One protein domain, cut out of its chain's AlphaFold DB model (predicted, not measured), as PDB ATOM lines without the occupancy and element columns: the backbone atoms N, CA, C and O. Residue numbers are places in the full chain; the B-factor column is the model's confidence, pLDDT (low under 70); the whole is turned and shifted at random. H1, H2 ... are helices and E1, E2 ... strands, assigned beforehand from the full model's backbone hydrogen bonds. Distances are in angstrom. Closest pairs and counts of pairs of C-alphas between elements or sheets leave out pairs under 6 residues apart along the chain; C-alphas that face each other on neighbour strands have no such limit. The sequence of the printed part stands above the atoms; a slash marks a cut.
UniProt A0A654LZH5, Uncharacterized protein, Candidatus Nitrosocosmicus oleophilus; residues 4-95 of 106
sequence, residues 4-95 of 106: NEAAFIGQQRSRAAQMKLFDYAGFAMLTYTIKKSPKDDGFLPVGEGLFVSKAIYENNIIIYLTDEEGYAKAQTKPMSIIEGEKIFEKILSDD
ATOM      1  N   ASN A   4       6.854 -14.380 -18.556       94.44
ATOM      2  CA  ASN A   4       6.347 -15.261 -17.496       94.44
ATOM      3  C   ASN A   4       7.267 -15.316 -16.266       94.44
ATOM      4  O   ASN A   4       6.787 -15.379 -15.139       94.44
ATOM      5  N   GLU A   5       8.582 -15.273 -16.479       95.69
ATOM      6  CA  GLU A   5       9.579 -15.297 -15.406       95.69
ATOM      7  C   GLU A   5       9.553 -13.989 -14.605       95.69
ATOM      8  O   GLU A   5       9.434 -14.010 -13.379       95.69
ATOM      9  N   ALA A   6       9.563 -12.847 -15.303       96.62
ATOM     10  CA  ALA A   6       9.430 -11.535 -14.675       96.62
ATOM     11  C   ALA A   6       8.097 -11.403 -13.920       96.62
ATOM     12  O   ALA A   6       8.072 -10.928 -12.787       96.62
ATOM     13  N   ALA A   7       6.998 -11.867 -14.517       96.00
ATOM     14  CA  ALA A   7       5.669 -11.815 -13.917       96.00
ATOM     15  C   ALA A   7       5.567 -12.659 -12.650       96.00
ATOM     16  O   ALA A   7       4.989 -12.202 -11.666       96.00
ATOM     17  N   PHE A   8       6.160 -13.854 -12.637       97.31
ATOM     18  CA  PHE A   8       6.150 -14.714 -11.460       97.31
ATOM     19  C   PHE A   8       6.870 -14.062 -10.271       97.31
ATOM     20  O   PHE A   8       6.290 -13.951  -9.191       97.31
ATOM     21  N   ILE A   9       8.097 -13.566 -10.476       98.12
ATOM     22  CA  ILE A   9       8.886 -12.885  -9.431       98.12
ATOM     23  C   ILE A   9       8.172 -11.610  -8.968       98.12
ATOM     24  O   ILE A   9       7.999 -11.363  -7.773       98.12
ATOM     25  N   GLY A  10       7.717 -10.820  -9.934       98.12
ATOM     26  CA  GLY A  10       6.970  -9.596  -9.719       98.12
ATOM     27  C   GLY A  10       5.713  -9.781  -8.883       98.12
ATOM     28  O   GLY A  10       5.456  -9.017  -7.958       98.12
ATOM     29  N   GLN A  11       4.950 -10.838  -9.162       98.25
ATOM     30  CA  GLN A  11       3.734 -11.153  -8.427       98.25
ATOM     31  C   GLN A  11       4.010 -11.461  -6.955       98.25
ATOM     32  O   GLN A  11       3.226 -11.045  -6.106       98.25
ATOM     33  N   GLN A  12       5.112 -12.143  -6.627       98.38
ATOM     34  CA  GLN A  12       5.481 -12.384  -5.226       98.38
ATOM     35  C   GLN A  12       5.796 -11.068  -4.504       98.38
ATOM     36  O   GLN A  12       5.286 -10.824  -3.411       98.38
ATOM     37  N   ARG A  13       6.567 -10.183  -5.150       98.38
ATOM     38  CA  ARG A  13       6.929  -8.867  -4.599       98.38
ATOM     39  C   ARG A  13       5.697  -7.991  -4.373       98.38
ATOM     40  O   ARG A  13       5.553  -7.400  -3.304       98.38
ATOM     41  N   SER A  14       4.784  -7.945  -5.340       98.56
ATOM     42  CA  SER A  14       3.575  -7.129  -5.225       98.56
ATOM     43  C   SER A  14       2.546  -7.712  -4.269       98.56
ATOM     44  O   SER A  14       1.887  -6.948  -3.574       98.56
ATOM     45  N   ARG A  15       2.453  -9.042  -4.136       98.56
ATOM     46  CA  ARG A  15       1.635  -9.671  -3.086       98.56
ATOM     47  C   ARG A  15       2.150  -9.355  -1.688       98.56
ATOM     48  O   ARG A  15       1.346  -9.044  -0.818       98.56
ATOM     49  N   ALA A  16       3.465  -9.389  -1.468       98.50
ATOM     50  CA  ALA A  16       4.039  -9.005  -0.179       98.50
ATOM     51  C   ALA A  16       3.720  -7.538   0.165       98.50
ATOM     52  O   ALA A  16       3.298  -7.243   1.282       98.50
ATOM     53  N   ALA A  17       3.840  -6.631  -0.812       98.56
ATOM     54  CA  ALA A  17       3.436  -5.235  -0.651       98.56
ATOM     55  C   ALA A  17       1.923  -5.092  -0.394       98.56
ATOM     56  O   ALA A  17       1.519  -4.350   0.495       98.56
ATOM     57  N   GLN A  18       1.085  -5.833  -1.122       98.69
ATOM     58  CA  GLN A  18      -0.366  -5.825  -0.945       98.69
ATOM     59  C   GLN A  18      -0.765  -6.247   0.469       98.69
ATOM     60  O   GLN A  18      -1.538  -5.540   1.106       98.69
ATOM     61  N   MET A  19      -0.220  -7.359   0.972       98.62
ATOM     62  CA  MET A  19      -0.499  -7.824   2.333       98.62
ATOM     63  C   MET A  19      -0.048  -6.798   3.372       98.62
ATOM     64  O   MET A  19      -0.820  -6.444   4.254       98.62
ATOM     65  N   LYS A  20       1.153  -6.229   3.206       98.50
ATOM     66  CA  LYS A  20       1.646  -5.200   4.124       98.50
ATOM     67  C   LYS A  20       0.764  -3.948   4.122       98.50
ATOM     68  O   LYS A  20       0.486  -3.405   5.181       98.50
ATOM     69  N   LEU A  21       0.300  -3.485   2.961       98.62
ATOM     70  CA  LEU A  21      -0.607  -2.334   2.881       98.62
ATOM     71  C   LEU A  21      -2.000  -2.656   3.445       98.62
ATOM     72  O   LEU A  21      -2.623  -1.799   4.071       98.62
ATOM     73  N   PHE A  22      -2.469  -3.893   3.267       98.50
ATOM     74  CA  PHE A  22      -3.709  -4.378   3.864       98.50
ATOM     75  C   PHE A  22      -3.659  -4.315   5.397       98.50
ATOM     76  O   PHE A  22      -4.627  -3.858   6.000       98.50
ATOM     77  N   ASP A  23      -2.531  -4.661   6.022       98.38
ATOM     78  CA  ASP A  23      -2.366  -4.588   7.483       98.38
ATOM     79  C   ASP A  23      -2.507  -3.154   8.036       98.38
ATOM     80  O   ASP A  23      -2.897  -2.957   9.191       98.38
ATOM     81  N   TYR A  24      -2.234  -2.133   7.215       98.25
ATOM     82  CA  TYR A  24      -2.446  -0.732   7.589       98.25
ATOM     83  C   TYR A  24      -3.854  -0.223   7.274       98.25
ATOM     84  O   TYR A  24      -4.428   0.504   8.083       98.25
ATOM     85  N   ALA A  25      -4.385  -0.563   6.099       97.50
ATOM     86  CA  ALA A  25      -5.557   0.099   5.522       97.50
ATOM     87  C   ALA A  25      -6.833  -0.762   5.511       97.50
ATOM     88  O   ALA A  25      -7.893  -0.288   5.105       97.50
ATOM     89  N   GLY A  26      -6.744  -2.048   5.865       97.44
ATOM     90  CA  GLY A  26      -7.840  -3.021   5.763       97.44
ATOM     91  C   GLY A  26      -8.279  -3.346   4.326       97.44
ATOM     92  O   GLY A  26      -9.182  -4.153   4.118       97.44
ATOM     93  N   PHE A  27      -7.658  -2.723   3.322       97.50
ATOM     94  CA  PHE A  27      -7.852  -2.990   1.902       97.50
ATOM     95  C   PHE A  27      -6.595  -2.600   1.121       97.50
ATOM     96  O   PHE A  27      -6.066  -1.502   1.298       97.50
ATOM     97  N   ALA A  28      -6.167  -3.460   0.197       98.12
ATOM     98  CA  ALA A  28      -5.104  -3.150  -0.749       98.12
ATOM     99  C   ALA A  28      -5.335  -3.863  -2.088       98.12
ATOM    100  O   ALA A  28      -5.559  -5.075  -2.139       98.12
ATOM    101  N   MET A  29      -5.246  -3.112  -3.179       97.88
ATOM    102  CA  MET A  29      -5.266  -3.611  -4.548       97.88
ATOM    103  C   MET A  29      -3.833  -3.838  -5.028       97.88
ATOM    104  O   MET A  29      -2.989  -2.960  -4.889       97.88
ATOM    105  N   LEU A  30      -3.567  -5.010  -5.604       97.94
ATOM    106  CA  LEU A  30      -2.307  -5.318  -6.280       97.94
ATOM    107  C   LEU A  30      -2.267  -4.610  -7.641       97.94
ATOM    108  O   LEU A  30      -3.237  -4.679  -8.395       97.94
ATOM    109  N   THR A  31      -1.154  -3.945  -7.942       97.56
ATOM    110  CA  THR A  31      -0.982  -3.118  -9.146       97.56
ATOM    111  C   THR A  31       0.074  -3.713 -10.087       97.56
ATOM    112  O   THR A  31      -0.148  -4.790 -10.643       97.56
ATOM    113  N   TYR A  32       1.213  -3.053 -10.328       97.75
ATOM    114  CA  TYR A  32       2.235  -3.584 -11.225       97.75
ATOM    115  C   TYR A  32       2.941  -4.787 -10.614       97.75
ATOM    116  O   TYR A  32       3.298  -4.801  -9.438       97.75
ATOM    117  N   THR A  33       3.202  -5.787 -11.447       97.12
ATOM    118  CA  THR A  33       4.102  -6.910 -11.146       97.12
ATOM    119  C   THR A  33       5.328  -6.889 -12.051       97.12
ATOM    120  O   THR A  33       6.394  -7.364 -11.676       97.12
ATOM    121  N   ILE A  34       5.230  -6.269 -13.222       96.31
ATOM    122  CA  ILE A  34       6.291  -6.223 -14.226       96.31
ATOM    123  C   ILE A  34       6.444  -4.820 -14.792       96.31
ATOM    124  O   ILE A  34       5.505  -4.027 -14.782       96.31
ATOM    125  N   LYS A  35       7.617  -4.561 -15.361       94.50
ATOM    126  CA  LYS A  35       7.948  -3.373 -16.143       94.50
ATOM    127  C   LYS A  35       8.698  -3.769 -17.411       94.50
ATOM    128  O   LYS A  35       9.360  -4.812 -17.463       94.50
ATOM    129  N   LYS A  36       8.569  -2.950 -18.456       91.81
ATOM    130  CA  LYS A  36       9.335  -3.137 -19.693       91.81
ATOM    131  C   LYS A  36      10.806  -2.838 -19.409       91.81
ATOM    132  O   LYS A  36      11.115  -1.876 -18.709       91.81
ATOM    133  N   SER A  37      11.701  -3.675 -19.918       89.12
ATOM    134  CA  SER A  37      13.136  -3.431 -19.815       89.12
ATOM    135  C   SER A  37      13.507  -2.169 -20.604       89.12
ATOM    136  O   SER A  37      13.071  -2.015 -21.744       89.12
ATOM    137  N   PRO A  38      14.313  -1.254 -20.039       83.44
ATOM    138  CA  PRO A  38      14.791  -0.085 -20.773       83.44
ATOM    139  C   PRO A  38      15.966  -0.407 -21.710       83.44
ATOM    140  O   PRO A  38      16.370   0.446 -22.492       83.44
ATOM    141  N   LYS A  39      16.552  -1.610 -21.611       82.88
ATOM    142  CA  LYS A  39      17.767  -2.005 -22.348       82.88
ATOM    143  C   LYS A  39      17.494  -2.947 -23.521       82.88
ATOM    144  O   LYS A  39      18.335  -3.060 -24.406       82.88
ATOM    145  N   ASP A  40      16.362  -3.641 -23.507       86.25
ATOM    146  CA  ASP A  40      15.983  -4.644 -24.501       86.25
ATOM    147  C   ASP A  40      14.452  -4.763 -24.602       86.25
ATOM    148  O   ASP A  40      13.714  -4.178 -23.812       86.25
ATOM    149  N   ASP A  41      13.957  -5.557 -25.554       85.88
ATOM    150  CA  ASP A  41      12.527  -5.892 -25.675       85.88
ATOM    151  C   ASP A  41      12.038  -6.893 -24.605       85.88
ATOM    152  O   ASP A  41      10.967  -7.494 -24.726       85.88
ATOM    153  N   GLY A  42      12.824  -7.113 -23.550       93.50
ATOM    154  CA  GLY A  42      12.497  -7.993 -22.443       93.50
ATOM    155  C   GLY A  42      11.662  -7.324 -21.351       93.50
ATOM    156  O   GLY A  42      11.288  -6.150 -21.397       93.50
ATOM    157  N   PHE A  43      11.387  -8.109 -20.311       95.88
ATOM    158  CA  PHE A  43      10.652  -7.669 -19.126       95.88
ATOM    159  C   PHE A  43      11.510  -7.802 -17.873       95.88
ATOM    160  O   PHE A  43      12.376  -8.684 -17.785       95.88
ATOM    161  N   LEU A  44      11.229  -6.942 -16.900       96.75
ATOM    162  CA  LEU A  44      11.775  -6.978 -15.551       96.75
ATOM    163  C   LEU A  44      10.614  -7.081 -14.552       96.75
ATOM    164  O   LEU A  44       9.559  -6.492 -14.790       96.75
ATOM    165  N   PRO A  45      10.761  -7.810 -13.437       97.56
ATOM    166  CA  PRO A  45       9.827  -7.683 -12.323       97.56
ATOM    167  C   PRO A  45       9.892  -6.262 -11.743       97.56
ATOM    168  O   PRO A  45      10.925  -5.596 -11.848       97.56
ATOM    169  N   VAL A  46       8.827  -5.814 -11.072       97.62
ATOM    170  CA  VAL A  46       8.926  -4.644 -10.176       97.62
ATOM    171  C   VAL A  46      10.066  -4.841  -9.174       97.62
ATOM    172  O   VAL A  46      10.358  -5.975  -8.780       97.62
ATOM    173  N   GLY A  47      10.732  -3.749  -8.802       97.62
ATOM    174  CA  GLY A  47      11.957  -3.746  -8.001       97.62
ATOM    175  C   GLY A  47      11.795  -4.367  -6.615       97.62
ATOM    176  O   GLY A  47      10.695  -4.732  -6.192       97.62
ATOM    177  N   GLU A  48      12.896  -4.548  -5.897       97.00
ATOM    178  CA  GLU A  48      12.874  -5.163  -4.562       97.00
ATOM    179  C   GLU A  48      12.518  -4.172  -3.463       97.00
ATOM    180  O   GLU A  48      11.878  -4.561  -2.485       97.00
ATOM    181  N   GLY A  49      12.863  -2.899  -3.656       97.62
ATOM    182  CA  GLY A  49      12.639  -1.846  -2.685       97.62
ATOM    183  C   GLY A  49      11.169  -1.709  -2.311       97.62
ATOM    184  O   GLY A  49      10.271  -2.056  -3.080       97.62
ATOM    185  N   LEU A  50      10.918  -1.236  -1.098       98.38
ATOM    186  CA  LEU A  50       9.572  -1.007  -0.608       98.38
ATOM    187  C   LEU A  50       9.515   0.369   0.033       98.38
ATOM    188  O   LEU A  50      10.140   0.602   1.067       98.38
ATOM    189  N   PHE A  51       8.770   1.253  -0.611       98.81
ATOM    190  CA  PHE A  51       8.620   2.640  -0.205       98.81
ATOM    191  C   PHE A  51       7.144   2.986  -0.124       98.81
ATOM    192  O   PHE A  51       6.330   2.391  -0.831       98.81
ATOM    193  N   VAL A  52       6.806   3.952   0.722       98.75
ATOM    194  CA  VAL A  52       5.459   4.510   0.791       98.75
ATOM    195  C   VAL A  52       5.386   5.788  -0.030       98.75
ATOM    196  O   VAL A  52       6.301   6.608  -0.021       98.75
ATOM    197  N   SER A  53       4.280   5.984  -0.730       98.62
ATOM    198  CA  SER A  53       3.969   7.253  -1.375       98.62
ATOM    199  C   SER A  53       2.468   7.504  -1.345       98.62
ATOM    200  O   SER A  53       1.686   6.634  -0.955       98.62
ATOM    201  N   LYS A  54       2.057   8.704  -1.740       98.06
ATOM    202  CA  LYS A  54       0.652   9.099  -1.781       98.06
ATOM    203  C   LYS A  54       0.371   9.994  -2.976       98.06
ATOM    204  O   LYS A  54       1.208  10.809  -3.350       98.06
ATOM    205  N   ALA A  55      -0.829   9.874  -3.527       97.44
ATOM    206  CA  ALA A  55      -1.361  10.824  -4.494       97.44
ATOM    207  C   ALA A  55      -2.671  11.403  -3.961       97.44
ATOM    208  O   ALA A  55      -3.507  10.669  -3.432       97.44
ATOM    209  N   ILE A  56      -2.834  12.715  -4.111       96.56
ATOM    210  CA  ILE A  56      -4.062  13.432  -3.772       96.56
ATOM    211  C   ILE A  56      -4.708  13.879  -5.077       96.56
ATOM    212  O   ILE A  56      -4.049  14.470  -5.931       96.56
ATOM    213  N   TYR A  57      -5.994  13.601  -5.226       92.56
ATOM    214  CA  TYR A  57      -6.799  14.046  -6.356       92.56
ATOM    215  C   TYR A  57      -8.166  14.471  -5.832       92.56
ATOM    216  O   TYR A  57      -8.818  13.752  -5.069       92.56
ATOM    217  N   GLU A  58      -8.580  15.675  -6.222       91.69
ATOM    218  CA  GLU A  58      -9.758  16.345  -5.669       91.69
ATOM    219  C   GLU A  58      -9.690  16.389  -4.128       91.69
ATOM    220  O   GLU A  58      -8.802  17.028  -3.569       91.69
ATOM    221  N   ASN A  59     -10.585  15.667  -3.446       93.31
ATOM    222  CA  ASN A  59     -10.655  15.555  -1.987       93.31
ATOM    223  C   ASN A  59     -10.317  14.145  -1.470       93.31
ATOM    224  O   ASN A  59     -10.619  13.818  -0.319       93.31
ATOM    225  N   ASN A  60      -9.716  13.304  -2.313       97.50
ATOM    226  CA  ASN A  60      -9.332  11.945  -1.959       97.50
ATOM    227  C   ASN A  60      -7.816  11.762  -1.985       97.50
ATOM    228  O   ASN A  60      -7.089  12.449  -2.698       97.50
ATOM    229  N   ILE A  61      -7.363  10.781  -1.216       98.38
ATOM    230  CA  ILE A  61      -5.982  10.319  -1.162       98.38
ATOM    231  C   ILE A  61      -5.934   8.820  -1.479       98.38
ATOM    232  O   ILE A  61      -6.810   8.057  -1.060       98.38
ATOM    233  N   ILE A  62      -4.905   8.399  -2.212       98.44
ATOM    234  CA  ILE A  62      -4.501   6.992  -2.334       98.44
ATOM    235  C   ILE A  62      -3.102   6.853  -1.757       98.44
ATOM    236  O   ILE A  62      -2.216   7.646  -2.078       98.44
ATOM    237  N   ILE A  63      -2.912   5.821  -0.937       98.62
ATOM    238  CA  ILE A  63      -1.600   5.411  -0.445       98.62
ATOM    239  C   ILE A  63      -1.090   4.268  -1.316       98.62
ATOM    240  O   ILE A  63      -1.822   3.317  -1.601       98.62
ATOM    241  N   TYR A  64       0.173   4.358  -1.713       98.69
ATOM    242  CA  TYR A  64       0.860   3.387  -2.548       98.69
ATOM    243  C   TYR A  64       2.040   2.789  -1.797       98.69
ATOM    244  O   TYR A  64       2.765   3.504  -1.105       98.69
ATOM    245  N   LEU A  65       2.273   1.494  -2.008       98.69
ATOM    246  CA  LEU A  65       3.586   0.900  -1.791       98.69
ATOM    247  C   LEU A  65       4.259   0.686  -3.142       98.69
ATOM    248  O   LEU A  65       3.685   0.035  -4.020       98.69
ATOM    249  N   THR A  66       5.464   1.218  -3.313       98.69
ATOM    250  CA  THR A  66       6.172   1.248  -4.599       98.69
ATOM    251  C   THR A  66       7.498   0.500  -4.542       98.69
ATOM    252  O   THR A  66       8.017   0.197  -3.462       98.69
ATOM    253  N   ASP A  67       8.051   0.203  -5.717       98.38
ATOM    254  CA  ASP A  67       9.483  -0.058  -5.853       98.38
ATOM    255  C   ASP A  67      10.313   1.241  -5.816       98.38
ATOM    256  O   ASP A  67       9.776   2.349  -5.726       98.38
ATOM    257  N   GLU A  68      11.636   1.090  -5.865       97.69
ATOM    258  CA  GLU A  68      12.632   2.167  -5.878       97.69
ATOM    259  C   GLU A  68      12.557   3.097  -7.103       97.69
ATOM    260  O   GLU A  68      13.168   4.161  -7.100       97.69
ATOM    261  N   GLU A  69      11.811   2.718  -8.142       97.12
ATOM    262  CA  GLU A  69      11.603   3.507  -9.359       97.12
ATOM    263  C   GLU A  69      10.184   4.096  -9.426       97.12
ATOM    264  O   GLU A  69       9.802   4.662 -10.453       97.12
ATOM    265  N   GLY A  70       9.388   3.959  -8.363       97.75
ATOM    266  CA  GLY A  70       8.040   4.518  -8.274       97.75
ATOM    267  C   GLY A  70       6.946   3.662  -8.907       97.75
ATOM    268  O   GLY A  70       5.804   4.113  -8.978       97.75
ATOM    269  N   TYR A  71       7.240   2.433  -9.350       98.12
ATOM    270  CA  TYR A  71       6.194   1.512  -9.799       98.12
ATOM    271  C   TYR A  71       5.371   1.051  -8.605       98.12
ATOM    272  O   TYR A  71       5.869   0.340  -7.726       98.12
ATOM    273  N   ALA A  72       4.094   1.432  -8.584       98.44
ATOM    274  CA  ALA A  72       3.165   0.983  -7.563       98.44
ATOM    275  C   ALA A  72       3.038  -0.543  -7.608       98.44
ATOM    276  O   ALA A  72       2.633  -1.117  -8.624       98.44
ATOM    277  N   LYS A  73       3.335  -1.199  -6.487       98.69
ATOM    278  CA  LYS A  73       3.133  -2.634  -6.261       98.69
ATOM    279  C   LYS A  73       1.758  -2.928  -5.666       98.69
ATOM    280  O   LYS A  73       1.143  -3.945  -5.992       98.69
ATOM    281  N   ALA A  74       1.294  -2.037  -4.793       98.69
ATOM    282  CA  ALA A  74      -0.044  -2.068  -4.232       98.69
ATOM    283  C   ALA A  74      -0.552  -0.656  -3.928       98.69
ATOM    284  O   ALA A  74       0.246   0.257  -3.702       98.69
ATOM    285  N   GLN A  75      -1.873  -0.500  -3.882       98.69
ATOM    286  CA  GLN A  75      -2.535   0.758  -3.547       98.69
ATOM    287  C   GLN A  75      -3.772   0.546  -2.673       98.69
ATOM    288  O   GLN A  75      -4.408  -0.509  -2.720       98.69
ATOM    289  N   THR A  76      -4.161   1.560  -1.911       98.56
ATOM    290  CA  THR A  76      -5.465   1.582  -1.241       98.56
ATOM    291  C   THR A  76      -6.585   1.893  -2.234       98.56
ATOM    292  O   THR A  76      -6.358   2.285  -3.379       98.56
ATOM    293  N   LYS A  77      -7.834   1.774  -1.781       96.94
ATOM    294  CA  LYS A  77      -8.936   2.493  -2.428       96.94
ATOM    295  C   LYS A  77      -8.776   4.011  -2.199       96.94
ATOM    296  O   LYS A  77      -8.136   4.391  -1.212       96.94
ATOM    297  N   PRO A  78      -9.385   4.857  -3.049       97.50
ATOM    298  CA  PRO A  78      -9.666   6.250  -2.715       97.50
ATOM    299  C   PRO A  78     -10.272   6.381  -1.314       97.50
ATOM    300  O   PRO A  78     -11.217   5.657  -0.989       97.50
ATOM    301  N   MET A  79      -9.756   7.297  -0.500       97.69
ATOM    302  CA  MET A  79     -10.315   7.599   0.821       97.69
ATOM    303  C   MET A  79     -10.186   9.081   1.163       97.69
ATOM    304  O   MET A  79      -9.530   9.837   0.449       97.69
ATOM    305  N   SER A  80     -10.791   9.493   2.278       98.00
ATOM    306  CA  SER A  80     -10.663  10.871   2.760       98.00
ATOM    307  C   SER A  80      -9.210  11.212   3.099       98.00
ATOM    308  O   SER A  80      -8.478  10.367   3.616       98.00
ATOM    309  N   ILE A  81      -8.808  12.468   2.874       98.31
ATOM    310  CA  ILE A  81      -7.452  12.950   3.201       98.31
ATOM    311  C   ILE A  81      -7.088  12.622   4.657       98.31
ATOM    312  O   ILE A  81      -6.016  12.098   4.922       98.31
ATOM    313  N   ILE A  82      -8.012  12.845   5.596       97.94
ATOM    314  CA  ILE A  82      -7.785  12.598   7.028       97.94
ATOM    315  C   ILE A  82      -7.476  11.120   7.310       97.94
ATOM    316  O   ILE A  82      -6.614  10.816   8.132       97.94
ATOM    317  N   GLU A  83      -8.193  10.195   6.671       97.94
ATOM    318  CA  GLU A  83      -7.968   8.757   6.844       97.94
ATOM    319  C   GLU A  83      -6.626   8.330   6.239       97.94
ATOM    320  O   GLU A  83      -5.845   7.649   6.902       97.94
ATOM    321  N   GLY A  84      -6.323   8.780   5.018       98.25
ATOM    322  CA  GLY A  84      -5.080   8.401   4.353       98.25
ATOM    323  C   GLY A  84      -3.836   8.996   5.001       98.25
ATOM    324  O   GLY A  84      -2.833   8.296   5.090       98.25
ATOM    325  N   GLU A  85      -3.890  10.226   5.520       98.38
ATOM    326  CA  GLU A  85      -2.761  10.810   6.258       98.38
ATOM    327  C   GLU A  85      -2.450  10.016   7.530       98.38
ATOM    328  O   GLU A  85      -1.291   9.702   7.776       98.38
ATOM    329  N   LYS A  86      -3.466   9.567   8.281       98.50
ATOM    330  CA  LYS A  86      -3.250   8.697   9.454       98.50
ATOM    331  C   LYS A  86      -2.570   7.381   9.083       98.50
ATOM    332  O   LYS A  86      -1.706   6.899   9.812       98.50
ATOM    333  N   ILE A  87      -2.977   6.779   7.964       98.56
ATOM    334  CA  ILE A  87      -2.353   5.553   7.452       98.56
ATOM    335  C   ILE A  87      -0.905   5.832   7.044       98.56
ATOM    336  O   ILE A  87      -0.014   5.065   7.398       98.56
ATOM    337  N   PHE A  88      -0.664   6.929   6.329       98.50
ATOM    338  CA  PHE A  88       0.664   7.324   5.877       98.50
ATOM    339  C   PHE A  88       1.606   7.577   7.060       98.50
ATOM    340  O   PHE A  88       2.681   6.993   7.110       98.50
ATOM    341  N   GLU A  89       1.177   8.353   8.056       98.38
ATOM    342  CA  GLU A  89       1.926   8.604   9.293       98.38
ATOM    343  C   GLU A  89       2.260   7.309  10.043       98.38
ATOM    344  O   GLU A  89       3.398   7.130  10.473       98.38
ATOM    345  N   LYS A  90       1.305   6.373  10.141       98.44
ATOM    346  CA  LYS A  90       1.541   5.057  10.751       98.44
ATOM    347  C   LYS A  90       2.579   4.238   9.976       98.44
ATOM    348  O   LYS A  90       3.400   3.553  10.572       98.44
ATOM    349  N   ILE A  91       2.570   4.305   8.647       98.38
ATOM    350  CA  ILE A  91       3.589   3.634   7.829       98.38
ATOM    351  C   ILE A  91       4.976   4.259   8.060       98.38
ATOM    352  O   ILE A  91       5.971   3.534   8.115       98.38
ATOM    353  N   LEU A  92       5.052   5.585   8.219       97.94
ATOM    354  CA  LEU A  92       6.308   6.281   8.518       97.94
ATOM    355  C   LEU A  92       6.836   5.975   9.920       97.94
ATOM    356  O   LEU A  92       8.048   5.872  10.088       97.94
ATOM    357  N   SER A  93       5.956   5.808  10.913       98.00
ATOM    358  CA  SER A  93       6.372   5.410  12.264       98.00
ATOM    359  C   SER A  93       6.962   4.000  12.319       98.00
ATOM    360  O   SER A  93       7.713   3.701  13.240       98.00
ATOM    361  N   ASP A  94       6.658   3.165  11.321       97.19
ATOM    362  CA  ASP A  94       7.207   1.816  11.149       97.19
ATOM    363  C   ASP A  94       8.473   1.823  10.252       97.19
ATOM    364  O   ASP A  94       8.803   0.828   9.597       97.19
ATOM    365  N   ASP A  95       9.170   2.968  10.200       96.38
ATOM    366  CA  ASP A  95      10.451   3.223   9.522       96.38
ATOM    367  C   ASP A  95      10.460   2.972   8.001       96.38
ATOM    368  O   ASP A  95      11.516   2.795   7.375       96.38
TER     369      ASP A  95
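This is residues 4 to 95 of the 106 residues of an uncharacterized protein of Candidatus Nitrosocosmicus oleophilus (UniProt A0A654LZH5). One long helix, H1, runs like a beam under two separate small sheets: its later part packs on one face of a three-stranded sheet, E3 E4 E5, and its earlier part packs on a two-stranded hairpin, E1 and E2, at one end of the domain. A shorter helix, H2, covers the same face of the larger sheet over E4 and meets the last residues of H1 in a corner, while no named helix lies on that sheet's opposite face. The printed part has 92 residues with two named helices and five named strands, in the order H1 E1 E2 E3 E4 E5 H2; the class is mixed, helices and strands, and both sheets are antiparallel, one in the order E3, E4, E5 and the other E1, E2. The whole is compact, with a radius of gyration of the C-alphas of 13.7 A, yet elongated in outline, spanning 43 by 25 by 20 A.

In the larger sheet, E3, residues 51 to 57, and E4, residues 60 to 66, form an antiparallel hairpin with 155 degrees between their directions; N 53 and O 64 are 2.9 A apart and N 64 and O 53 are 2.8 A apart, within hydrogen-bond range. E4 and E5, residues 72 to 75, form another antiparallel hairpin, at 143 degrees, with N 65 and O 74 at 2.9 A. These three strands are a meander, each strand the antiparallel neighbour of the one before, with E3 and E5 as edge strands. H1, residues 4 to 25, is on this sheet at a height over the sheet of 6.5 A, over E4 and E5, slantwise to the strands at 35 degrees to E5 on the local plane; the closest C-alphas of H1 and E5, those of Ser 14 and Lys 73, are 4.6 A apart. H2, residues 81 to 93, is on the same face at a height over the sheet of 8.5 A, over E4 and along the strands; the closest C-alphas of H2 and E4, those of Ile 81 and Ile 61, are 5.3 A apart. The two helices make two layers with the sheet, helices on one face of it. H1 and H2 touch, about perpendicular at 73 degrees, H1 with residues 24 to 25 alone and H2 with residues 87 to 91 alone; the closest C-alphas are those of Tyr 24 and Ile 87, 6.3 A apart. E1, residues 34 to 36, and E2, residues 43 to 45, are an antiparallel hairpin at 146 degrees, with N 35 and O 44 at 2.8 A; the closest C-alphas of H1 and E2, those of Gly 10 and Pro 45, are 4.3 A apart. E2 and E3 are apart. Every O i to N i+4 pair is within hydrogen-bond range in H2, and 17 of 18 are in H1.

E3, residues 51 to 57, is 20.1 A from first to last C-alpha, and E4, residues 60 to 66, is 19.0 A. H1 begins at C-alpha 4 at (6.347, -15.261, -17.496) and ends at C-alpha 25 at (-5.557, 0.099, 5.522), a length of 30.1 A. H2 ends at C-alpha 93 at (6.372, 5.410, 12.264) and is 18.2 A long. E1 and E5 are each 7.0 A long, and E2 is 6.9 A.

The C-alphas farthest apart, those of Asp 40 and Ile 82, are 43.1 A apart. The printed part, residues 4 to 95, has no cut. No link is long; those from H1 to E1 and from E1 to E2 are short, and the other four are tight. The mean pLDDT of the printed part is 96.9, and no printed residue is under 70.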